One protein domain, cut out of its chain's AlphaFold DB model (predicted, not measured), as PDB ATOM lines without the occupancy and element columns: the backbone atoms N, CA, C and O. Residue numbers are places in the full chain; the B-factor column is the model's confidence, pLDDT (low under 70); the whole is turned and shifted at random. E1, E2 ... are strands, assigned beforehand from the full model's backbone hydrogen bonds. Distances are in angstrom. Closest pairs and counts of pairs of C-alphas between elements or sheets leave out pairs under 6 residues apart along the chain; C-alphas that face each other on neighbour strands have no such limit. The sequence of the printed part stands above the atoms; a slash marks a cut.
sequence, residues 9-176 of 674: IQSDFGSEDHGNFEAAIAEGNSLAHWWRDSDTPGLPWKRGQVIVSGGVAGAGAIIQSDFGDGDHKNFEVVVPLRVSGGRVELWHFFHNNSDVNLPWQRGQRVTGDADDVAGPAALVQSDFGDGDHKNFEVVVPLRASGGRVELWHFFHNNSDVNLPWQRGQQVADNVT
ATOM      1  N   ILE A   9     193.241 166.475 111.235       93.12
ATOM      2  CA  ILE A   9     193.310 167.866 110.786       93.12
ATOM      3  C   ILE A   9     194.739 168.383 110.912       93.12
ATOM      4  O   ILE A   9     195.558 167.808 111.634       93.12
ATOM      5  N   GLN A  10     195.015 169.487 110.228       92.69
ATOM      6  CA  GLN A  10     196.119 170.364 110.587       92.69
ATOM      7  C   GLN A  10     195.573 171.475 111.491       92.69
ATOM      8  O   GLN A  10     194.571 172.091 111.136       92.69
ATOM      9  N   SER A  11     196.189 171.687 112.652       93.38
ATOM     10  CA  SER A  11     195.811 172.735 113.605       93.38
ATOM     11  C   SER A  11     196.713 173.965 113.498       93.38
ATOM     12  O   SER A  11     197.748 173.932 112.838       93.38
ATOM     13  N   ASP A  12     196.342 175.036 114.193       92.00
ATOM     14  CA  ASP A  12     197.158 176.240 114.404       92.00
ATOM     15  C   ASP A  12     198.258 176.085 115.477       92.00
ATOM     16  O   ASP A  12     198.937 177.055 115.814       92.00
ATOM     17  N   PHE A  13     198.458 174.886 116.033       90.12
ATOM     18  CA  PHE A  13     199.618 174.605 116.879       90.12
ATOM     19  C   PHE A  13     200.853 174.392 116.009       90.12
ATOM     20  O   PHE A  13     200.778 173.637 115.054       90.12
ATOM     21  N   GLY A  14     202.000 174.953 116.379       84.94
ATOM     22  CA  GLY A  14     203.245 174.828 115.610       84.94
ATOM     23  C   GLY A  14     203.864 176.192 115.329       84.94
ATOM     24  O   GLY A  14     203.564 177.167 116.025       84.94
ATOM     25  N   SER A  15     204.749 176.267 114.341       80.38
ATOM     26  CA  SER A  15     205.340 177.521 113.870       80.38
ATOM     27  C   SER A  15     204.464 178.209 112.815       80.38
ATOM     28  O   SER A  15     203.543 177.608 112.268       80.38
ATOM     29  N   GLU A  16     204.762 179.477 112.495       68.44
ATOM     30  CA  GLU A  16     203.992 180.263 111.509       68.44
ATOM     31  C   GLU A  16     203.887 179.581 110.129       68.44
ATOM     32  O   GLU A  16     202.902 179.786 109.422       68.44
ATOM     33  N   ASP A  17     204.865 178.750 109.757       75.31
ATOM     34  CA  ASP A  17     204.907 178.090 108.450       75.31
ATOM     35  C   ASP A  17     204.217 176.712 108.441       75.31
ATOM     36  O   ASP A  17     203.829 176.222 107.371       75.31
ATOM     37  N   HIS A  18     204.059 176.059 109.601       80.31
ATOM     38  CA  HIS A  18     203.605 174.669 109.695       80.31
ATOM     39  C   HIS A  18     202.747 174.397 110.941       80.31
ATOM     40  O   HIS A  18     203.213 174.453 112.071       80.31
ATOM     41  N   GLY A  19     201.499 173.982 110.708       89.38
ATOM     42  CA  GLY A  19     200.614 173.465 111.750       89.38
ATOM     43  C   GLY A  19     200.854 171.987 112.087       89.38
ATOM     44  O   GLY A  19     201.223 171.189 111.215       89.38
ATOM     45  N   ASN A  20     200.578 171.604 113.329       92.25
ATOM     46  CA  ASN A  20     200.622 170.242 113.843       92.25
ATOM     47  C   ASN A  20     199.516 169.397 113.226       92.25
ATOM     48  O   ASN A  20     198.455 169.889 112.850       92.25
ATOM     49  N   PHE A  21     199.752 168.089 113.156       93.56
ATOM     50  CA  PHE A  21     198.691 167.150 112.818       93.56
ATOM     51  C   PHE A  21     197.995 166.665 114.078       93.56
ATOM     52  O   PHE A  21     198.652 166.185 114.998       93.56
ATOM     53  N   GLU A  22     196.670 166.735 114.084       94.94
ATOM     54  CA  GLU A  22     195.819 166.379 115.217       94.94
ATOM     55  C   GLU A  22     194.834 165.295 114.809       94.94
ATOM     56  O   GLU A  22     194.274 165.345 113.717       94.94
ATOM     57  N   ALA A  23     194.595 164.327 115.688       94.62
ATOM     58  CA  ALA A  23     193.732 163.199 115.400       94.62
ATOM     59  C   ALA A  23     192.886 162.745 116.594       94.62
ATOM     60  O   ALA A  23     193.321 162.782 117.745       94.62
ATOM     61  N   ALA A  24     191.683 162.247 116.305       94.44
ATOM     62  CA  ALA A  24     190.782 161.630 117.280       94.44
ATOM     63  C   ALA A  24     190.652 160.125 116.997       94.44
ATOM     64  O   ALA A  24     189.892 159.696 116.129       94.44
ATOM     65  N   ILE A  25     191.406 159.299 117.721       91.75
ATOM     66  CA  ILE A  25     191.569 157.874 117.414       91.75
ATOM     67  C   ILE A  25     190.745 157.017 118.375       91.75
ATOM     68  O   ILE A  25     190.845 157.144 119.597       91.75
ATOM     69  N   ALA A  26     189.935 156.115 117.816       90.62
ATOM     70  CA  ALA A  26     189.221 155.109 118.592       90.62
ATOM     71  C   ALA A  26     190.190 154.020 119.076       90.62
ATOM     72  O   ALA A  26     190.820 153.319 118.284       90.62
ATOM     73  N   GLU A  27     190.268 153.853 120.392       91.12
ATOM     74  CA  GLU A  27     191.119 152.886 121.077       91.12
ATOM     75  C   GLU A  27     190.233 151.931 121.882       91.12
ATOM     76  O   GLU A  27     189.862 152.186 123.034       91.12
ATOM     77  N   GLY A  28     189.837 150.826 121.246       87.69
ATOM     78  CA  GLY A  28     188.880 149.888 121.826       87.69
ATOM     79  C   GLY A  28     187.523 150.556 122.050       87.69
ATOM     80  O   GLY A  28     186.828 150.872 121.093       87.69
ATOM     81  N   ASN A  29     187.147 150.757 123.315       91.44
ATOM     82  CA  ASN A  29     185.881 151.391 123.709       91.44
ATOM     83  C   ASN A  29     186.049 152.865 124.134       91.44
ATOM     84  O   ASN A  29     185.131 153.442 124.715       91.44
ATOM     85  N   SER A  30     187.224 153.452 123.898       95.12
ATOM     86  CA  SER A  30     187.574 154.831 124.254       95.12
ATOM     87  C   SER A  30     187.983 155.636 123.016       95.12
ATOM     88  O   SER A  30     188.257 155.058 121.965       95.12
ATOM     89  N   LEU A  31     188.007 156.961 123.134       95.38
ATOM     90  CA  LEU A  31     188.482 157.882 122.103       95.38
ATOM     91  C   LEU A  31     189.608 158.721 122.701       95.38
ATOM     92  O   LEU A  31     189.421 159.336 123.754       95.38
ATOM     93  N   ALA A  32     190.764 158.740 122.047       95.62
ATOM     94  CA  ALA A  32     191.936 159.484 122.487       95.62
ATOM     95  C   ALA A  32     192.338 160.534 121.453       95.62
ATOM     96  O   ALA A  32     192.267 160.296 120.246       95.62
ATOM     97  N   HIS A  33     192.792 161.681 121.946       96.12
ATOM     98  CA  HIS A  33     193.467 162.683 121.135       96.12
ATOM     99  C   HIS A  33     194.907 162.236 120.870       96.12
ATOM    100  O   HIS A  33     195.585 161.714 121.758       96.12
ATOM    101  N   TRP A  34     195.365 162.428 119.643       94.94
ATOM    102  CA  TRP A  34     196.726 162.181 119.196       94.94
ATOM    103  C   TRP A  34     197.216 163.388 118.425       94.94
ATOM    104  O   TRP A  34     196.450 164.000 117.693       94.94
ATOM    105  N   TRP A  35     198.499 163.689 118.552       93.81
ATOM    106  CA  TRP A  35     199.085 164.838 117.886       93.81
ATOM    107  C   TRP A  35     200.489 164.540 117.392       93.81
ATOM    108  O   TRP A  35     201.201 163.694 117.947       93.81
ATOM    109  N   ARG A  36     200.908 165.238 116.346       92.31
ATOM    110  CA  ARG A  36     202.271 165.193 115.836       92.31
ATOM    111  C   ARG A  36     202.738 166.602 115.532       92.31
ATOM    112  O   ARG A  36     202.152 167.289 114.703       92.31
ATOM    113  N   ASP A  37     203.844 166.952 116.172       89.19
ATOM    114  CA  ASP A  37     204.632 168.126 115.832       89.19
ATOM    115  C   ASP A  37     205.152 167.992 114.395       89.19
ATOM    116  O   ASP A  37     205.868 167.034 114.076       89.19
ATOM    117  N   SER A  38     204.722 168.906 113.531       85.88
ATOM    118  CA  SER A  38     205.104 168.920 112.117       85.88
ATOM    119  C   SER A  38     206.210 169.932 111.805       85.88
ATOM    120  O   SER A  38     206.717 169.905 110.684       85.88
ATOM    121  N   ASP A  39     206.654 170.737 112.777       83.38
ATOM    122  CA  ASP A  39     207.794 171.649 112.616       83.38
ATOM    123  C   ASP A  39     209.115 170.878 112.498       83.38
ATOM    124  O   ASP A  39     210.065 171.322 111.852       83.38
ATOM    125  N   THR A  40     209.195 169.697 113.119       81.81
ATOM    126  CA  THR A  40     210.387 168.843 113.074       81.81
ATOM    127  C   THR A  40     210.106 167.535 112.323       81.81
ATOM    128  O   THR A  40     209.481 166.619 112.875       81.81
ATOM    129  N   PRO A  41     210.619 167.378 111.085       79.50
ATOM    130  CA  PRO A  41     210.459 166.147 110.320       79.50
ATOM    131  C   PRO A  41     210.960 164.914 111.083       79.50
ATOM    132  O   PRO A  41     212.066 164.896 111.622       79.50
ATOM    133  N   GLY A  42     210.154 163.851 111.094       80.56
ATOM    134  CA  GLY A  42     210.510 162.564 111.700       80.56
ATOM    135  C   GLY A  42     210.115 162.390 113.170       80.56
ATOM    136  O   GLY A  42     210.339 161.306 113.713       80.56
ATOM    137  N   LEU A  43     209.497 163.389 113.814       87.12
ATOM    138  CA  LEU A  43     208.926 163.192 115.148       87.12
ATOM    139  C   LEU A  43     207.741 162.207 115.115       87.12
ATOM    140  O   LEU A  43     206.908 162.257 114.203       87.12
ATOM    141  N   PRO A  44     207.646 161.292 116.101       92.06
ATOM    142  CA  PRO A  44     206.545 160.346 116.172       92.06
ATOM    143  C   PRO A  44     205.258 161.027 116.647       92.06
ATOM    144  O   PRO A  44     205.283 162.038 117.351       92.06
ATOM    145  N   TRP A  45     204.130 160.400 116.324       93.50
ATOM    146  CA  TRP A  45     202.841 160.711 116.933       93.50
ATOM    147  C   TRP A  45     202.890 160.521 118.451       93.50
ATOM    148  O   TRP A  45     203.439 159.539 118.958       93.50
ATOM    149  N   LYS A  46     202.280 161.454 119.178       94.94
ATOM    150  CA  LYS A  46     202.154 161.452 120.632       94.94
ATOM    151  C   LYS A  46     200.698 161.255 121.012       94.94
ATOM    152  O   LYS A  46     199.802 161.891 120.462       94.94
ATOM    153  N   ARG A  47     200.471 160.381 121.989       94.75
ATOM    154  CA  ARG A  47     199.151 160.178 122.576       94.75
ATOM    155  C   ARG A  47     198.876 161.286 123.588       94.75
ATOM    156  O   ARG A  47     199.619 161.421 124.560       94.75
ATOM    157  N   GLY A  48     197.832 162.064 123.343       93.62
ATOM    158  CA  GLY A  48     197.347 163.129 124.211       93.62
ATOM    159  C   GLY A  48     196.336 162.634 125.248       93.62
ATOM    160  O   GLY A  48     196.399 161.500 125.740       93.62
ATOM    161  N   GLN A  49     195.405 163.519 125.601       95.81
ATOM    162  CA  GLN A  49     194.351 163.237 126.572       95.81
ATOM    163  C   GLN A  49     193.308 162.244 126.026       95.81
ATOM    164  O   GLN A  49     193.085 162.120 124.822       95.81
ATOM    165  N   VAL A  50     192.627 161.541 126.933       96.88
ATOM    166  CA  VAL A  50     191.447 160.739 126.583       96.88
ATOM    167  C   VAL A  50     190.247 161.674 126.459       96.88
ATOM    168  O   VAL A  50     189.894 162.338 127.429       96.88
ATOM    169  N   ILE A  51     189.614 161.687 125.287       96.69
ATOM    170  CA  ILE A  51     188.415 162.484 124.988       96.69
ATOM    171  C   ILE A  51     187.194 161.819 125.628       96.69
ATOM    172  O   ILE A  51     186.425 162.444 126.353       96.69
ATOM    173  N   VAL A  52     187.043 160.509 125.394       96.56
ATOM    174  CA  VAL A  52     185.952 159.696 125.941       96.56
ATOM    175  C   VAL A  52     186.509 158.394 126.491       96.56
ATOM    176  O   VAL A  52     187.182 157.650 125.785       96.56
ATOM    177  N   SER A  53     186.211 158.086 127.751       94.06
ATOM    178  CA  SER A  53     186.778 156.928 128.455       94.06
ATOM    179  C   SER A  53     186.041 155.604 128.219       94.06
ATOM    180  O   SER A  53     186.573 154.548 128.558       94.06
ATOM    181  N   GLY A  54     184.835 155.626 127.642       93.25
ATOM    182  CA  GLY A  54     184.016 154.430 127.456       93.25
ATOM    183  C   GLY A  54     182.790 154.648 126.570       93.25
ATOM    184  O   GLY A  54     182.264 155.753 126.473       93.25
ATOM    185  N   GLY A  55     182.300 153.561 125.972       93.94
ATOM    186  CA  GLY A  55     181.069 153.531 125.181       93.94
ATOM    187  C   GLY A  55     181.245 153.935 123.719       93.94
ATOM    188  O   GLY A  55     180.246 154.050 123.019       93.94
ATOM    189  N   VAL A  56     182.470 154.143 123.241       95.31
ATOM    190  CA  VAL A  56     182.734 154.539 121.852       95.31
ATOM    191  C   VAL A  56     182.306 153.424 120.896       95.31
ATOM    192  O   VAL A  56     182.785 152.295 120.967       95.31
ATOM    193  N   ALA A  57     181.359 153.740 120.010       93.62
ATOM    194  CA  ALA A  57     180.736 152.791 119.085       93.62
ATOM    195  C   ALA A  57     181.270 152.897 117.645       93.62
ATOM    196  O   ALA A  57     180.949 152.056 116.807       93.62
ATOM    197  N   GLY A  58     182.070 153.920 117.365       89.50
ATOM    198  CA  GLY A  58     182.728 154.188 116.093       89.50
ATOM    199  C   GLY A  58     183.726 155.329 116.275       89.50
ATOM    200  O   GLY A  58     183.804 155.898 117.362       89.50
ATOM    201  N   ALA A  59     184.511 155.663 115.254       89.00
ATOM    202  CA  ALA A  59     185.457 156.765 115.402       89.00
ATOM    203  C   ALA A  59     184.760 158.126 115.517       89.00
ATOM    204  O   ALA A  59     183.590 158.273 115.150       89.00
ATOM    205  N   GLY A  60     185.506 159.107 116.023       91.81
ATOM    206  CA  GLY A  60     185.082 160.500 116.039       91.81
ATOM    207  C   GLY A  60     185.495 161.249 114.774       91.81
ATOM    208  O   GLY A  60     186.420 160.829 114.075       91.81
ATOM    209  N   ALA A  61     184.818 162.365 114.520       95.12
ATOM    210  CA  ALA A  61     185.266 163.386 113.581       95.12
ATOM    211  C   ALA A  61     185.775 164.601 114.354       95.12
ATOM    212  O   ALA A  61     185.143 164.972 115.343       95.12
ATOM    213  N   ILE A  62     186.902 165.175 113.929       96.44
ATOM    214  CA  ILE A  62     187.557 166.313 114.591       96.44
ATOM    215  C   ILE A  62     187.690 167.496 113.638       96.44
ATOM    216  O   ILE A  62     188.053 167.311 112.479       96.44
ATOM    217  N   ILE A  63     187.442 168.700 114.151       96.94
ATOM    218  CA  ILE A  63     187.783 169.972 113.501       96.94
ATOM    219  C   ILE A  63     188.475 170.902 114.499       96.94
ATOM    220  O   ILE A  63     188.358 170.718 115.713       96.94
ATOM    221  N   GLN A  64     189.161 171.918 113.985       96.12
ATOM    222  CA  GLN A  64     189.476 173.120 114.748       96.12
ATOM    223  C   GLN A  64     188.451 174.190 114.365       96.12
ATOM    224  O   GLN A  64     188.273 174.456 113.176       96.12
ATOM    225  N   SER A  65     187.723 174.718 115.348       95.50
ATOM    226  CA  SER A  65     186.671 175.719 115.131       95.50
ATOM    227  C   SER A  65     187.222 177.144 115.225       95.50
ATOM    228  O   SER A  65     188.401 177.350 115.486       95.50
ATOM    229  N   ASP A  66     186.368 178.147 115.046       94.31
ATOM    230  CA  ASP A  66     186.664 179.553 115.349       94.31
ATOM    231  C   ASP A  66     186.497 179.920 116.842       94.31
ATOM    232  O   ASP A  66     186.782 181.059 117.236       94.31
ATOM    233  N   PHE A  67     186.078 178.972 117.691       93.38
ATOM    234  CA  PHE A  67     186.013 179.167 119.139       93.38
ATOM    235  C   PHE A  67     187.413 179.234 119.756       93.38
ATOM    236  O   PHE A  67     188.362 178.625 119.273       93.38
ATOM    237  N   GLY A  68     187.528 179.940 120.879       86.94
ATOM    238  CA  GLY A  68     188.786 180.119 121.603       86.94
ATOM    239  C   GLY A  68     189.281 181.562 121.536       86.94
ATOM    240  O   GLY A  68     189.325 182.189 120.473       86.94
ATOM    241  N   ASP A  69     189.634 182.092 122.701       80.06
ATOM    242  CA  ASP A  69     190.088 183.465 122.936       80.06
ATOM    243  C   ASP A  69     191.613 183.576 123.129       80.06
ATOM    244  O   ASP A  69     192.132 184.683 123.271       80.06
ATOM    245  N   GLY A  70     192.326 182.444 123.124       82.00
ATOM    246  CA  GLY A  70     193.786 182.369 123.181       82.00
ATOM    247  C   GLY A  70     194.466 182.341 121.807       82.00
ATOM    248  O   GLY A  70     193.819 182.499 120.772       82.00
ATOM    249  N   ASP A  71     195.782 182.097 121.823       85.88
ATOM    250  CA  ASP A  71     196.624 181.997 120.615       85.88
ATOM    251  C   ASP A  71     196.225 180.821 119.707       85.88
ATOM    252  O   ASP A  71     196.475 180.864 118.506       85.88
ATOM    253  N   HIS A  72     195.574 179.802 120.279       91.38
ATOM    254  CA  HIS A  72     195.120 178.601 119.583       91.38
ATOM    255  C   HIS A  72     193.607 178.423 119.706       91.38
ATOM    256  O   HIS A  72     193.037 178.536 120.800       91.38
ATOM    257  N   LYS A  73     192.959 178.101 118.587       94.56
ATOM    258  CA  LYS A  73     191.518 177.848 118.518       94.56
ATOM    259  C   LYS A  73     191.143 176.457 119.000       94.56
ATOM    260  O   LYS A  73     191.953 175.535 118.949       94.56
ATOM    261  N   ASN A  74     189.910 176.296 119.462       96.50
ATOM    262  CA  ASN A  74     189.416 175.086 120.108       96.50
ATOM    263  C   ASN A  74     189.295 173.904 119.148       96.50
ATOM    264  O   ASN A  74     189.009 174.058 117.961       96.50
ATOM    265  N   PHE A  75     189.455 172.700 119.697       97.56
ATOM    266  CA  PHE A  75     189.112 171.473 118.986       97.56
ATOM    267  C   PHE A  75     187.691 171.046 119.309       97.56
ATOM    268  O   PHE A  75     187.288 171.039 120.471       97.56
ATOM    269  N   GLU A  76     186.981 170.599 118.281       97.88
ATOM    270  CA  GLU A  76     185.618 170.088 118.370       97.88
ATOM    271  C   GLU A  76     185.584 168.656 117.858       97.88
ATOM    272  O   GLU A  76     186.172 168.341 116.822       97.88
ATOM    273  N   VAL A  77     184.885 167.782 118.575       97.75
ATOM    274  CA  VAL A  77     184.766 166.368 118.232       97.75
ATOM    275  C   VAL A  77     183.322 165.915 118.330       97.75
ATOM    276  O   VAL A  77     182.674 166.104 119.356       97.75
ATOM    277  N   VAL A  78     182.831 165.230 117.301       97.94
ATOM    278  CA  VAL A  78     181.598 164.434 117.394       97.94
ATOM    279  C   VAL A  78     181.934 162.952 117.374       97.94
ATOM    280  O   VAL A  78     182.759 162.506 116.581       97.94
ATOM    281  N   VAL A  79     181.310 162.167 118.252       96.94
ATOM    282  CA  VAL A  79     181.608 160.735 118.395       96.94
ATOM    283  C   VAL A  79     180.345 159.909 118.668       96.94
ATOM    284  O   VAL A  79     179.522 160.299 119.504       96.94
ATOM    285  N   PRO A  80     180.160 158.757 117.990       96.75
ATOM    286  CA  PRO A  80     179.082 157.826 118.301       96.75
ATOM    287  C   PRO A  80     179.333 157.116 119.636       96.75
ATOM    288  O   PRO A  80     180.323 156.396 119.790       96.75
ATOM    289  N   LEU A  81     178.409 157.260 120.581       97.38
ATOM    290  CA  LEU A  81     178.448 156.626 121.896       97.38
ATOM    291  C   LEU A  81     177.276 155.662 122.072       97.38
ATOM    292  O   LEU A  81     176.110 156.021 121.915       97.38
ATOM    293  N   ARG A  82     177.579 154.418 122.440       96.00
ATOM    294  CA  ARG A  82     176.586 153.420 122.825       96.00
ATOM    295  C   ARG A  82     176.088 153.713 124.234       96.00
ATOM    296  O   ARG A  82     176.865 153.697 125.188       96.00
ATOM    297  N   VAL A  83     174.782 153.913 124.362       91.12
ATOM    298  CA  VAL A  83     174.126 154.167 125.648       91.12
ATOM    299  C   VAL A  83     173.462 152.913 126.216       91.12
ATOM    300  O   VAL A  83     173.311 151.884 125.545       91.12
ATOM    301  N   SER A  84     173.058 152.986 127.486       84.75
ATOM    302  CA  SER A  84     172.263 151.941 128.135       84.75
ATOM    303  C   SER A  84     170.983 151.678 127.334       84.75
ATOM    304  O   SER A  84     170.219 152.604 127.081       84.75
ATOM    305  N   GLY A  85     170.753 150.425 126.933       83.00
ATOM    306  CA  GLY A  85     169.663 150.049 126.018       83.00
ATOM    307  C   GLY A  85     170.134 149.678 124.608       83.00
ATOM    308  O   GLY A  85     169.339 149.201 123.811       83.00
ATOM    309  N   GLY A  86     171.428 149.835 124.307       88.69
ATOM    310  CA  GLY A  86     172.050 149.315 123.085       88.69
ATOM    311  C   GLY A  86     172.015 150.266 121.887       88.69
ATOM    312  O   GLY A  86     172.813 150.065 120.969       88.69
ATOM    313  N   ARG A  87     171.176 151.311 121.934       93.75
ATOM    314  CA  ARG A  87     171.148 152.424 120.972       93.75
ATOM    315  C   ARG A  87     172.486 153.164 120.942       93.75
ATOM    316  O   ARG A  87     173.182 153.243 121.958       93.75
ATOM    317  N   VAL A  88     172.828 153.715 119.785       97.25
ATOM    318  CA  VAL A  88     173.990 154.586 119.605       97.25
ATOM    319  C   VAL A  88     173.517 156.018 119.369       97.25
ATOM    320  O   VAL A  88     172.649 156.267 118.540       97.25
ATOM    321  N   GLU A  89     174.093 156.958 120.104       97.81
ATOM    322  CA  GLU A  89     173.816 158.393 120.015       97.81
ATOM    323  C   GLU A  89     175.061 159.129 119.525       97.81
ATOM    324  O   GLU A  89     176.172 158.701 119.827       97.81
ATOM    325  N   LEU A  90     174.902 160.254 118.828       98.19
ATOM    326  CA  LEU A  90     176.036 161.111 118.474       98.19
ATOM    327  C   LEU A  90     176.179 162.228 119.512       98.19
ATOM    328  O   LEU A  90     175.203 162.915 119.825       98.19
ATOM    329  N   TRP A  91     177.385 162.399 120.049       98.25
ATOM    330  CA  TRP A  91     177.689 163.377 121.094       98.25
ATOM    331  C   TRP A  91     178.829 164.298 120.685       98.25
ATOM    332  O   TRP A  91     179.812 163.830 120.113       98.25
ATOM    333  N   HIS A  92     178.692 165.578 121.021       98.31
ATOM    334  CA  HIS A  92     179.716 166.602 120.842       98.31
ATOM    335  C   HIS A  92     180.604 166.725 122.091       98.31
ATOM    336  O   HIS A  92     180.138 166.590 123.226       98.31
ATOM    337  N   PHE A  93     181.891 166.955 121.866       98.00
ATOM    338  CA  PHE A  93     182.929 167.227 122.852       98.00
ATOM    339  C   PHE A  93     183.811 168.353 122.332       98.00
ATOM    340  O   PHE A  93     184.001 168.472 121.125       98.00
ATOM    341  N   PHE A  94     184.399 169.124 123.236       97.62
ATOM    342  CA  PHE A  94     185.300 170.208 122.866       97.62
ATOM    343  C   PHE A  94     186.490 170.296 123.812       97.62
ATOM    344  O   PHE A  94     186.428 169.842 124.960       97.62
ATOM    345  N   HIS A  95     187.576 170.886 123.331       97.56
ATOM    346  CA  HIS A  95     188.758 171.184 124.125       97.56
ATOM    347  C   HIS A  95     189.097 172.665 124.000       97.56
ATOM    348  O   HIS A  95     189.302 173.161 122.890       97.56
ATOM    349  N   ASN A  96     189.162 173.362 125.138       95.44
ATOM    350  CA  ASN A  96     189.617 174.745 125.150       95.44
ATOM    351  C   ASN A  96     191.142 174.781 125.007       95.44
ATOM    352  O   ASN A  96     191.869 174.439 125.939       95.44
ATOM    353  N   ASN A  97     191.613 175.209 123.840       95.19
ATOM    354  CA  ASN A  97     193.031 175.213 123.497       95.19
ATOM    355  C   ASN A  97     193.791 176.438 124.024       95.19
ATOM    356  O   ASN A  97     195.012 176.486 123.891       95.19
ATOM    357  N   SER A  98     193.114 177.367 124.715       92.56
ATOM    358  CA  SER A  98     193.780 178.448 125.455       92.56
ATOM    359  C   SER A  98     194.741 177.922 126.536       92.56
ATOM    360  O   SER A  98     195.676 178.615 126.925       92.56
ATOM    361  N   ASP A  99     194.497 176.712 127.055       91.12
ATOM    362  CA  ASP A  99     195.406 175.976 127.939       91.12
ATOM    363  C   ASP A  99     195.311 174.473 127.647       91.12
ATOM    364  O   ASP A  99     194.327 173.810 127.977       91.12
ATOM    365  N   VAL A 100     196.382 173.918 127.073       89.62
ATOM    366  CA  VAL A 100     196.511 172.499 126.691       89.62
ATOM    367  C   VAL A 100     196.353 171.507 127.855       89.62
ATOM    368  O   VAL A 100     196.224 170.302 127.629       89.62
ATOM    369  N   ASN A 101     196.390 171.977 129.107       92.50
ATOM    370  CA  ASN A 101     196.205 171.140 130.295       92.50
ATOM    371  C   ASN A 101     194.742 171.035 130.743       92.50
ATOM    372  O   ASN A 101     194.442 170.234 131.635       92.50
ATOM    373  N   LEU A 102     193.835 171.828 130.164       95.12
ATOM    374  CA  LEU A 102     192.408 171.708 130.442       95.12
ATOM    375  C   LEU A 102     191.886 170.343 129.977       95.12
ATOM    376  O   LEU A 102     192.426 169.761 129.047       95.12
ATOM    377  N   PRO A 103     190.869 169.772 130.638       96.56
ATOM    378  CA  PRO A 103     190.282 168.520 130.188       96.56
ATOM    379  C   PRO A 103     189.357 168.746 128.986       96.56
ATOM    380  O   PRO A 103     188.683 169.775 128.895       96.56
ATOM    381  N   TRP A 104     189.221 167.724 128.138       97.94
ATOM    382  CA  TRP A 104     188.100 167.627 127.198       97.94
ATOM    383  C   TRP A 104     186.759 167.725 127.932       97.94
ATOM    384  O   TRP A 104     186.537 167.074 128.958       97.94
ATOM    385  N   GLN A 105     185.847 168.520 127.383       97.50
ATOM    386  CA  GLN A 105     184.525 168.753 127.943       97.50
ATOM    387  C   GLN A 105     183.458 168.089 127.083       97.50
ATOM    388  O   GLN A 105     183.514 168.104 125.855       97.50
ATOM    389  N   ARG A 106     182.464 167.496 127.745       97.06
ATOM    390  CA  ARG A 106     181.291 166.942 127.074       97.06
ATOM    391  C   ARG A 106     180.313 168.071 126.773       97.06
ATOM    392  O   ARG A 106     179.813 168.700 127.704       97.06
ATOM    393  N   GLY A 107     180.039 168.279 125.494       95.62
ATOM    394  CA  GLY A 107     179.026 169.202 125.010       95.62
ATOM    395  C   GLY A 107     177.644 168.558 124.939       95.62
ATOM    396  O   GLY A 107     177.299 167.633 125.686       95.62
ATOM    397  N   GLN A 108     176.830 169.072 124.023       96.69
ATOM    398  CA  GLN A 108     175.460 168.615 123.832       96.69
ATOM    399  C   GLN A 108     175.382 167.297 123.041       96.69
ATOM    400  O   GLN A 108     176.298 166.891 122.322       96.69
ATOM    401  N   ARG A 109     174.242 166.612 123.157       97.56
ATOM    402  CA  ARG A 109     173.897 165.495 122.272       97.56
ATOM    403  C   ARG A 109     173.459 166.055 120.918       97.56
ATOM    404  O   ARG A 109     172.612 166.939 120.886       97.56
ATOM    405  N   VAL A 110     173.993 165.503 119.831       98.38
ATOM    406  CA  VAL A 110     173.669 165.931 118.459       98.38
ATOM    407  C   VAL A 110     172.344 165.322 117.986       98.38
ATOM    408  O   VAL A 110     171.492 165.998 117.426       98.38
ATOM    409  N   THR A 111     172.157 164.025 118.229       97.88
ATOM    410  CA  THR A 111     170.976 163.253 117.788       97.88
ATOM    411  C   THR A 111     169.767 163.387 118.720       97.88
ATOM    412  O   THR A 111     169.944 163.494 119.934       97.88
ATOM    413  N   GLY A 112     168.545 163.255 118.190       94.94
ATOM    414  CA  GLY A 112     167.300 163.246 118.969       94.94
ATOM    415  C   GLY A 112     166.927 161.870 119.541       94.94
ATOM    416  O   GLY A 112     167.531 160.849 119.225       94.94
ATOM    417  N   ASP A 113     165.907 161.798 120.402       91.19
ATOM    418  CA  ASP A 113     165.541 160.575 121.151       91.19
ATOM    419  C   ASP A 113     165.172 159.353 120.302       91.19
ATOM    420  O   ASP A 113     165.334 158.218 120.759       91.19
ATOM    421  N   ALA A 114     164.690 159.580 119.081       90.81
ATOM    422  CA  ALA A 114     164.293 158.529 118.150       90.81
ATOM    423  C   ALA A 114     165.424 158.075 117.209       90.81
ATOM    424  O   ALA A 114     165.254 157.081 116.507       90.81
ATOM    425  N   ASP A 115     166.555 158.778 117.188       95.56
ATOM    426  CA  ASP A 115     167.652 158.505 116.262       95.56
ATOM    427  C   ASP A 115     168.586 157.419 116.813       95.56
ATOM    428  O   ASP A 115     168.947 157.432 117.992       95.56
ATOM    429  N   ASP A 116     169.009 156.492 115.949       96.44
ATOM    430  CA  ASP A 116     169.991 155.451 116.267       96.44
ATOM    431  C   ASP A 116     171.137 155.471 115.251       96.44
ATOM    432  O   ASP A 116     170.953 155.157 114.078       96.44
ATOM    433  N   VAL A 117     172.334 155.836 115.698       97.44
ATOM    434  CA  VAL A 117     173.494 156.047 114.825       97.44
ATOM    435  C   VAL A 117     174.024 154.721 114.277       97.44
ATOM    436  O   VAL A 117     174.391 153.801 115.018       97.44
ATOM    437  N   ALA A 118     174.097 154.618 112.952       95.31
ATOM    438  CA  ALA A 118     174.537 153.425 112.237       95.31
ATOM    439  C   ALA A 118     176.061 153.330 112.075       95.31
ATOM    440  O   ALA A 118     176.590 152.229 111.921       95.31
ATOM    441  N   GLY A 119     176.760 154.460 112.155       92.69
ATOM    442  CA  GLY A 119     178.200 154.569 111.981       92.69
ATOM    443  C   GLY A 119     178.689 155.999 112.226       92.69
ATOM    444  O   GLY A 119     177.905 156.849 112.637       92.69
ATOM    445  N   PRO A 120     179.982 156.267 112.025       92.94
ATOM    446  CA  PRO A 120     180.552 157.583 112.305       92.94
ATOM    447  C   PRO A 120     180.003 158.720 111.454       92.94
ATOM    448  O   PRO A 120     179.413 158.502 110.398       92.94
ATOM    449  N   ALA A 121     180.190 159.929 111.968       95.44
ATOM    450  CA  ALA A 121     179.753 161.165 111.343       95.44
ATOM    451  C   ALA A 121     180.918 161.868 110.633       95.44
ATOM    452  O   ALA A 121     182.082 161.566 110.902       95.44
ATOM    453  N   ALA A 122     180.585 162.824 109.773       95.56
ATOM    454  CA  ALA A 122     181.489 163.872 109.306       95.56
ATOM    455  C   ALA A 122     181.068 165.207 109.935       95.56
ATOM    456  O   ALA A 122     179.881 165.404 110.204       95.56
ATOM    457  N   LEU A 123     182.038 166.084 110.191       97.00
ATOM    458  CA  LEU A 123     181.851 167.366 110.871       97.00
ATOM    459  C   LEU A 123     182.637 168.445 110.131       97.00
ATOM    460  O   LEU A 123     183.824 168.263 109.871       97.00
ATOM    461  N   VAL A 124     181.989 169.571 109.853       96.88
ATOM    462  CA  VAL A 124     182.638 170.794 109.367       96.88
ATOM    463  C   VAL A 124     182.096 172.005 110.122       96.88
ATOM    464  O   VAL A 124     180.992 171.960 110.669       96.88
ATOM    465  N   GLN A 125     182.865 173.090 110.149       96.88
ATOM    466  CA  GLN A 125     182.332 174.415 110.455       96.88
ATOM    467  C   GLN A 125     182.023 175.109 109.125       96.88
ATOM    468  O   GLN A 125     182.883 175.140 108.246       96.88
ATOM    469  N   SER A 126     180.788 175.582 108.955       95.81
ATOM    470  CA  SER A 126     180.340 176.259 107.731       95.81
ATOM    471  C   SER A 126     180.566 177.769 107.806       95.81
ATOM    472  O   SER A 126     181.060 178.288 108.802       95.81
ATOM    473  N   ASP A 127     180.188 178.502 106.763       94.12
ATOM    474  CA  ASP A 127     180.100 179.969 106.770       94.12
ATOM    475  C   ASP A 127     178.757 180.515 107.307       94.12
ATOM    476  O   ASP A 127     178.597 181.737 107.454       94.12
ATOM    477  N   PHE A 128     177.808 179.635 107.654       92.69
ATOM    478  CA  PHE A 128     176.559 180.016 108.312       92.69
ATOM    479  C   PHE A 128     176.805 180.493 109.745       92.69
ATOM    480  O   PHE A 128     177.728 180.054 110.423       92.69
ATOM    481  N   GLY A 129     175.933 181.378 110.226       85.25
ATOM    482  CA  GLY A 129     176.023 181.978 111.556       85.25
ATOM    483  C   GLY A 129     176.224 183.489 111.466       85.25
ATOM    484  O   GLY A 129     177.098 183.986 110.747       85.25
ATOM    485  N   ASP A 130     175.378 184.218 112.181       77.19
ATOM    486  CA  ASP A 130     175.333 185.681 112.251       77.19
ATOM    487  C   ASP A 130     176.044 186.253 113.493       77.19
ATOM    488  O   ASP A 130     176.174 187.472 113.616       77.19
ATOM    489  N   GLY A 131     176.520 185.384 114.391       78.75
ATOM    490  CA  GLY A 131     177.325 185.733 115.562       78.75
ATOM    491  C   GLY A 131     178.837 185.681 115.322       78.75
ATOM    492  O   GLY A 131     179.305 185.500 114.198       78.75
ATOM    493  N   ASP A 132     179.597 185.807 116.416       86.00
ATOM    494  CA  ASP A 132     181.070 185.744 116.419       86.00
ATOM    495  C   ASP A 132     181.611 184.365 116.007       86.00
ATOM    496  O   ASP A 132     182.762 184.258 115.588       86.00
ATOM    497  N   HIS A 133     180.770 183.330 116.107       92.31
ATOM    498  CA  HIS A 133     181.104 181.942 115.812       92.31
ATOM    499  C   HIS A 133     180.180 181.350 114.755       92.31
ATOM    500  O   HIS A 133     178.955 181.513 114.808       92.31
ATOM    501  N   LYS A 134     180.775 180.624 113.810       95.25
ATOM    502  CA  LYS A 134     180.071 179.971 112.710       95.25
ATOM    503  C   LYS A 134     179.526 178.604 113.080       95.25
ATOM    504  O   LYS A 134     180.036 177.940 113.983       95.25
ATOM    505  N   ASN A 135     178.485 178.180 112.377       96.88
ATOM    506  CA  ASN A 135     177.719 176.979 112.673       96.88
ATOM    507  C   ASN A 135     178.522 175.700 112.445       96.88
ATOM    508  O   ASN A 135     179.379 175.618 111.566       96.88
ATOM    509  N   PHE A 136     178.194 174.675 113.227       98.06
ATOM    510  CA  PHE A 136     178.678 173.322 112.983       98.06
ATOM    511  C   PHE A 136     177.665 172.540 112.166       98.06
ATOM    512  O   PHE A 136     176.472 172.571 112.464       98.06
ATOM    513  N   GLU A 137     178.166 171.790 111.194       98.12
ATOM    514  CA  GLU A 137     177.382 170.974 110.277       98.12
ATOM    515  C   GLU A 137     177.846 169.527 110.363       98.12
ATOM    516  O   GLU A 137     179.042 169.229 110.330       98.12
ATOM    517  N   VAL A 138     176.888 168.613 110.463       98.12
ATOM    518  CA  VAL A 138     177.139 167.191 110.647       98.12
ATOM    519  C   VAL A 138     176.312 166.391 109.660       98.12
ATOM    520  O   VAL A 138     175.108 166.599 109.537       98.12
ATOM    521  N   VAL A 139     176.931 165.398 109.023       97.94
ATOM    522  CA  VAL A 139     176.197 164.304 108.375       97.94
ATOM    523  C   VAL A 139     176.495 162.993 109.081       97.94
ATOM    524  O   VAL A 139     177.648 162.672 109.372       97.94
ATOM    525  N   VAL A 140     175.449 162.228 109.382       97.56
ATOM    526  CA  VAL A 140     175.560 160.983 110.145       97.56
ATOM    527  C   VAL A 140     174.580 159.933 109.616       97.56
ATOM    528  O   VAL A 140     173.419 160.252 109.344       97.56
ATOM    529  N   PRO A 141     175.013 158.672 109.439       97.00
ATOM    530  CA  PRO A 141     174.114 157.601 109.043       97.00
ATOM    531  C   PRO A 141     173.272 157.150 110.245       97.00
ATOM    532  O   PRO A 141     173.803 156.852 111.318       97.00
ATOM    533  N   LEU A 142     171.959 157.056 110.061       97.75
ATOM    534  CA  LEU A 142     170.984 156.628 111.062       97.75
ATOM    535  C   LEU A 142     170.299 155.330 110.624       97.75
ATOM    536  O   LEU A 142     169.943 155.163 109.458       97.75
ATOM    537  N   ARG A 143     170.089 154.399 111.561       95.81
ATOM    538  CA  ARG A 143     169.276 153.200 111.333       95.81
ATOM    539  C   ARG A 143     167.811 153.602 111.294       95.81
ATOM    540  O   ARG A 143     167.284 154.146 112.262       95.81
ATOM    541  N   ALA A 144     167.147 153.279 110.195       92.62
ATOM    542  CA  ALA A 144     165.718 153.475 110.041       92.62
ATOM    543  C   ALA A 144     164.959 152.144 110.170       92.62
ATOM    544  O   ALA A 144     165.529 151.053 110.302       92.62
ATOM    545  N   SER A 145     163.629 152.227 110.157       84.31
ATOM    546  CA  SER A 145     162.764 151.047 110.228       84.31
ATOM    547  C   SER A 145     163.039 150.070 109.074       84.31
ATOM    548  O   SER A 145     163.343 150.464 107.950       84.31
ATOM    549  N   GLY A 146     162.943 148.767 109.346       83.94
ATOM    550  CA  GLY A 146     163.196 147.733 108.333       83.94
ATOM    551  C   GLY A 146     164.676 147.446 108.054       83.94
ATOM    552  O   GLY A 146     164.968 146.694 107.133       83.94
ATOM    553  N   GLY A 147     165.603 148.000 108.844       86.88
ATOM    554  CA  GLY A 147     167.035 147.687 108.762       86.88
ATOM    555  C   GLY A 147     167.806 148.477 107.702       86.88
ATOM    556  O   GLY A 147     169.005 148.256 107.549       86.88
ATOM    557  N   ARG A 148     167.142 149.405 107.001       93.19
ATOM    558  CA  ARG A 148     167.799 150.358 106.101       93.19
ATOM    559  C   ARG A 148     168.574 151.414 106.894       93.19
ATOM    560  O   ARG A 148     168.292 151.654 108.072       93.19
ATOM    561  N   VAL A 149     169.527 152.056 106.233       96.38
ATOM    562  CA  VAL A 149     170.315 153.154 106.798       96.38
ATOM    563  C   VAL A 149     170.138 154.386 105.921       96.38
ATOM    564  O   VAL A 149     170.246 154.304 104.700       96.38
ATOM    565  N   GLU A 150     169.867 155.518 106.558       97.38
ATOM    566  CA  GLU A 150     169.644 156.816 105.922       97.38
ATOM    567  C   GLU A 150     170.752 157.780 106.349       97.38
ATOM    568  O   GLU A 150     171.129 157.791 107.520       97.38
ATOM    569  N   LEU A 151     171.265 158.605 105.437       97.81
ATOM    570  CA  LEU A 151     172.213 159.663 105.789       97.81
ATOM    571  C   LEU A 151     171.445 160.950 106.096       97.81
ATOM    572  O   LEU A 151     170.668 161.416 105.264       97.81
ATOM    573  N   TRP A 152     171.669 161.523 107.278       98.44
ATOM    574  CA  TRP A 152     170.950 162.700 107.765       98.44
ATOM    575  C   TRP A 152     171.892 163.846 108.107       98.44
ATOM    576  O   TRP A 152     172.963 163.618 108.672       98.44
ATOM    577  N   HIS A 153     171.453 165.064 107.797       98.44
ATOM    578  CA  HIS A 153     172.121 166.308 108.163       98.44
ATOM    579  C   HIS A 153     171.613 166.838 109.514       98.44
ATOM    580  O   HIS A 153     170.420 166.762 109.823       98.44
ATOM    581  N   PHE A 154     172.530 167.364 110.319       98.44
ATOM    582  CA  PHE A 154     172.291 168.064 111.578       98.44
ATOM    583  C   PHE A 154     173.145 169.324 111.613       98.44
ATOM    584  O   PHE A 154     174.248 169.333 111.072       98.44
ATOM    585  N   PHE A 155     172.673 170.348 112.311       97.94
ATOM    586  CA  PHE A 155     173.421 171.587 112.471       97.94
ATOM    587  C   PHE A 155     173.272 172.168 113.873       97.94
ATOM    588  O   PHE A 155     172.295 171.896 114.579       97.94
ATOM    589  N   HIS A 156     174.242 172.981 114.274       97.81
ATOM    590  CA  HIS A 156     174.200 173.741 115.514       97.81
ATOM    591  C   HIS A 156     174.402 175.222 115.219       97.81
ATOM    592  O   HIS A 156     175.423 175.605 114.646       97.81
ATOM    593  N   ASN A 157     173.435 176.049 115.625       95.25
ATOM    594  CA  ASN A 157     173.591 177.494 115.546       95.25
ATOM    595  C   ASN A 157     174.512 177.971 116.673       95.25
ATOM    596  O   ASN A 157     174.113 178.004 117.835       95.25
ATOM    597  N   ASN A 158     175.735 178.348 116.313       95.56
ATOM    598  CA  ASN A 158     176.771 178.732 117.266       95.56
ATOM    599  C   ASN A 158     176.704 180.203 117.697       95.56
ATOM    600  O   ASN A 158     177.495 180.615 118.545       95.56
ATOM    601  N   SER A 159     175.722 180.973 117.212       91.44
ATOM    602  CA  SER A 159     175.436 182.312 117.742       91.44
ATOM    603  C   SER A 159     175.050 182.281 119.232       91.44
ATOM    604  O   SER A 159     175.224 183.272 119.937       91.44
ATOM    605  N   ASP A 160     174.506 181.156 119.712       91.12
ATOM    606  CA  ASP A 160     174.263 180.870 121.128       91.12
ATOM    607  C   ASP A 160     174.519 179.383 121.412       91.12
ATOM    608  O   ASP A 160     173.754 178.506 121.013       91.12
ATOM    609  N   VAL A 161     175.583 179.110 122.167       89.81
ATOM    610  CA  VAL A 161     176.032 177.758 122.547       89.81
ATOM    611  C   VAL A 161     175.012 176.953 123.370       89.81
ATOM    612  O   VAL A 161     175.187 175.749 123.568       89.81
ATOM    613  N   ASN A 162     173.958 177.593 123.885       93.12
ATOM    614  CA  ASN A 162     172.890 176.924 124.634       93.12
ATOM    615  C   ASN A 162     171.734 176.450 123.747       93.12
ATOM    616  O   ASN A 162     170.849 175.744 124.239       93.12
ATOM    617  N   LEU A 163     171.707 176.836 122.468       94.88
ATOM    618  CA  LEU A 163     170.720 176.316 121.529       94.88
ATOM    619  C   LEU A 163     170.913 174.807 121.355       94.88
ATOM    620  O   LEU A 163     172.032 174.325 121.456       94.88
ATOM    621  N   PRO A 164     169.842 174.027 121.143       96.44
ATOM    622  CA  PRO A 164     169.985 172.611 120.849       96.44
ATOM    623  C   PRO A 164     170.487 172.401 119.416       96.44
ATOM    624  O   PRO A 164     170.137 173.162 118.508       96.44
ATOM    625  N   TRP A 165     171.196 171.294 119.189       98.25
ATOM    626  CA  TRP A 165     171.384 170.748 117.844       98.25
ATOM    627  C   TRP A 165     170.037 170.537 117.148       98.25
ATOM    628  O   TRP A 165     169.067 170.064 117.750       98.25
ATOM    629  N   GLN A 166     169.985 170.869 115.863       97.44
ATOM    630  CA  GLN A 166     168.793 170.743 115.041       97.44
ATOM    631  C   GLN A 166     168.986 169.654 113.995       97.44
ATOM    632  O   GLN A 166     170.026 169.556 113.345       97.44
ATOM    633  N   ARG A 167     167.952 168.830 113.825       97.50
ATOM    634  CA  ARG A 167     167.882 167.872 112.728       97.50
ATOM    635  C   ARG A 167     167.465 168.610 111.462       97.50
ATOM    636  O   ARG A 167     166.380 169.186 111.425       97.50
ATOM    637  N   GLY A 168     168.324 168.565 110.454       95.81
ATOM    638  CA  GLY A 168     168.066 169.097 109.127       95.81
ATOM    639  C   GLY A 168     167.371 168.075 108.231       95.81
ATOM    640  O   GLY A 168     166.501 167.307 108.656       95.81
ATOM    641  N   GLN A 169     167.758 168.078 106.961       97.06
ATOM    642  CA  GLN A 169     167.151 167.243 105.931       97.06
ATOM    643  C   GLN A 169     167.830 165.871 105.802       97.06
ATOM    644  O   GLN A 169     168.975 165.663 106.213       97.06
ATOM    645  N   GLN A 170     167.120 164.921 105.195       97.62
ATOM    646  CA  GLN A 170     167.721 163.669 104.745       97.62
ATOM    647  C   GLN A 170     168.577 163.934 103.503       97.62
ATOM    648  O   GLN A 170     168.101 164.544 102.549       97.62
ATOM    649  N   VAL A 171     169.811 163.435 103.507       98.12
ATOM    650  CA  VAL A 171     170.749 163.551 102.382       98.12
ATOM    651  C   VAL A 171     170.549 162.402 101.395       98.12
ATOM    652  O   VAL A 171     170.433 162.615 100.192       98.12
ATOM    653  N   ALA A 172     170.496 161.170 101.909       96.81
ATOM    654  CA  ALA A 172     170.410 159.952 101.106       96.81
ATOM    655  C   ALA A 172     169.687 158.816 101.854       96.81
ATOM    656  O   ALA A 172     169.595 158.812 103.086       96.81
ATOM    657  N   ASP A 173     169.196 157.826 101.108       94.62
ATOM    658  CA  ASP A 173     168.574 156.600 101.629       94.62
ATOM    659  C   ASP A 173     169.343 155.358 101.150       94.62
ATOM    660  O   ASP A 173     170.030 155.401 100.134       94.62
ATOM    661  N   ASN A 174     169.204 154.243 101.870       93.19
ATOM    662  CA  ASN A 174     169.850 152.954 101.601       93.19
ATOM    663  C   ASN A 174     171.378 153.040 101.463       93.19
ATOM    664  O   ASN A 174     171.993 152.333 100.660       93.19
ATOM    665  N   VAL A 175     171.993 153.886 102.289       94.31
ATOM    666  CA  VAL A 175     173.449 154.003 102.356       94.31
ATOM    667  C   VAL A 175     174.052 152.813 103.103       94.31
ATOM    668  O   VAL A 175     173.402 152.131 103.891       94.31
ATOM    669  N   THR A 176     175.327 152.552 102.854       92.12
ATOM    670  CA  THR A 176     176.071 151.402 103.402       92.12
ATOM    671  C   THR A 176     177.295 151.810 104.216       92.12
ATOM    672  O   THR A 176     177.974 150.957 104.787       92.12
TER     673      THR A 176
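AT A GLANCE: This is residues 9 to 176 of the 674 residues of the protein "DUF4185 domain-containing protein" of Crenobacter cavernae (UniProt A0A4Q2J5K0). Three four-stranded antiparallel sheets stand face to face in a curved stack, like blades of a partly opened fan: E1 to E4, then E5 to E8 in the middle, then E9 to E12. The middle and last sheets come closest at their edge strands E5 and E9 and spread apart toward E8 and E12, while the first sheet is curled like part of a barrel. The printed part has 168 residues, with no named helix and twelve named strands, E1 to E12 in order along the chain; the class is all strand, though under half of the residues, 83, are in named elements. It is compact, with a radius of gyration of the C-alphas of 16.4 A and spans of 52 by 39 by 25 A.

HOW THE PARTS SIT: Start with E1, residues 9 to 15, E2, residues 18 to 27, E3, residues 30 to 36, and E4, residues 46 to 52. They form a meander, each strand the antiparallel neighbour of the one before; look for N 11 and O 20 at 2.9 A, N 23 and O 34 at 2.8 A, and N 33 and O 49 at 2.9 A. The second meander is E5, residues 61 to 64, E6, residues 75 to 82, E7, residues 88 to 95, and E8, residues 105 to 109, with N 63 and O 76 at 3.0 A, N 79 and O 91 at 2.9 A, and N 107 and O 92 at 2.8 A. The third is E9, residues 122 to 125, E10, residues 136 to 143, E11, residues 149 to 156, and E12, residues 166 to 172, with N 124 and O 137 at 3.0 A, N 140 and O 152 at 2.9 A, and N 168 and O 153 at 2.8 A. These N and O pairs are within hydrogen-bond range. The three form a stack of sheets, face to face in turn: the best planes of the first two are 20 degrees apart, those of the last two 22 degrees. The closest C-alphas of E2 and E5 are those of Ala 24 and Ile 62, 6.3 A apart; those of E5 and E9 are Ala 61 and Ala 122, 5.7 A apart. E1 and E12 are apart.

IN THESE COORDINATES: Find C-alpha 9 at (193.310, 167.866, 110.786), where E1 begins. E2, the longest strand by residues, runs 27.6 A from C-alpha 18 to C-alpha 27; E6 and E10 each span 22.3 A, E7 and E11 22.7 A. E5 begins at (185.266, 163.386, 113.581), and E12 ends at (170.410, 159.952, 101.106).

THE WHOLE: The C-alphas farthest apart are those of Glu 16 and Gly 146, 52.3 A. The printed part has no cut. The link from E8 to E9, residues 110 to 121, is long. Mean pLDDT of the printed part is 93.2; residue 16 is under 70.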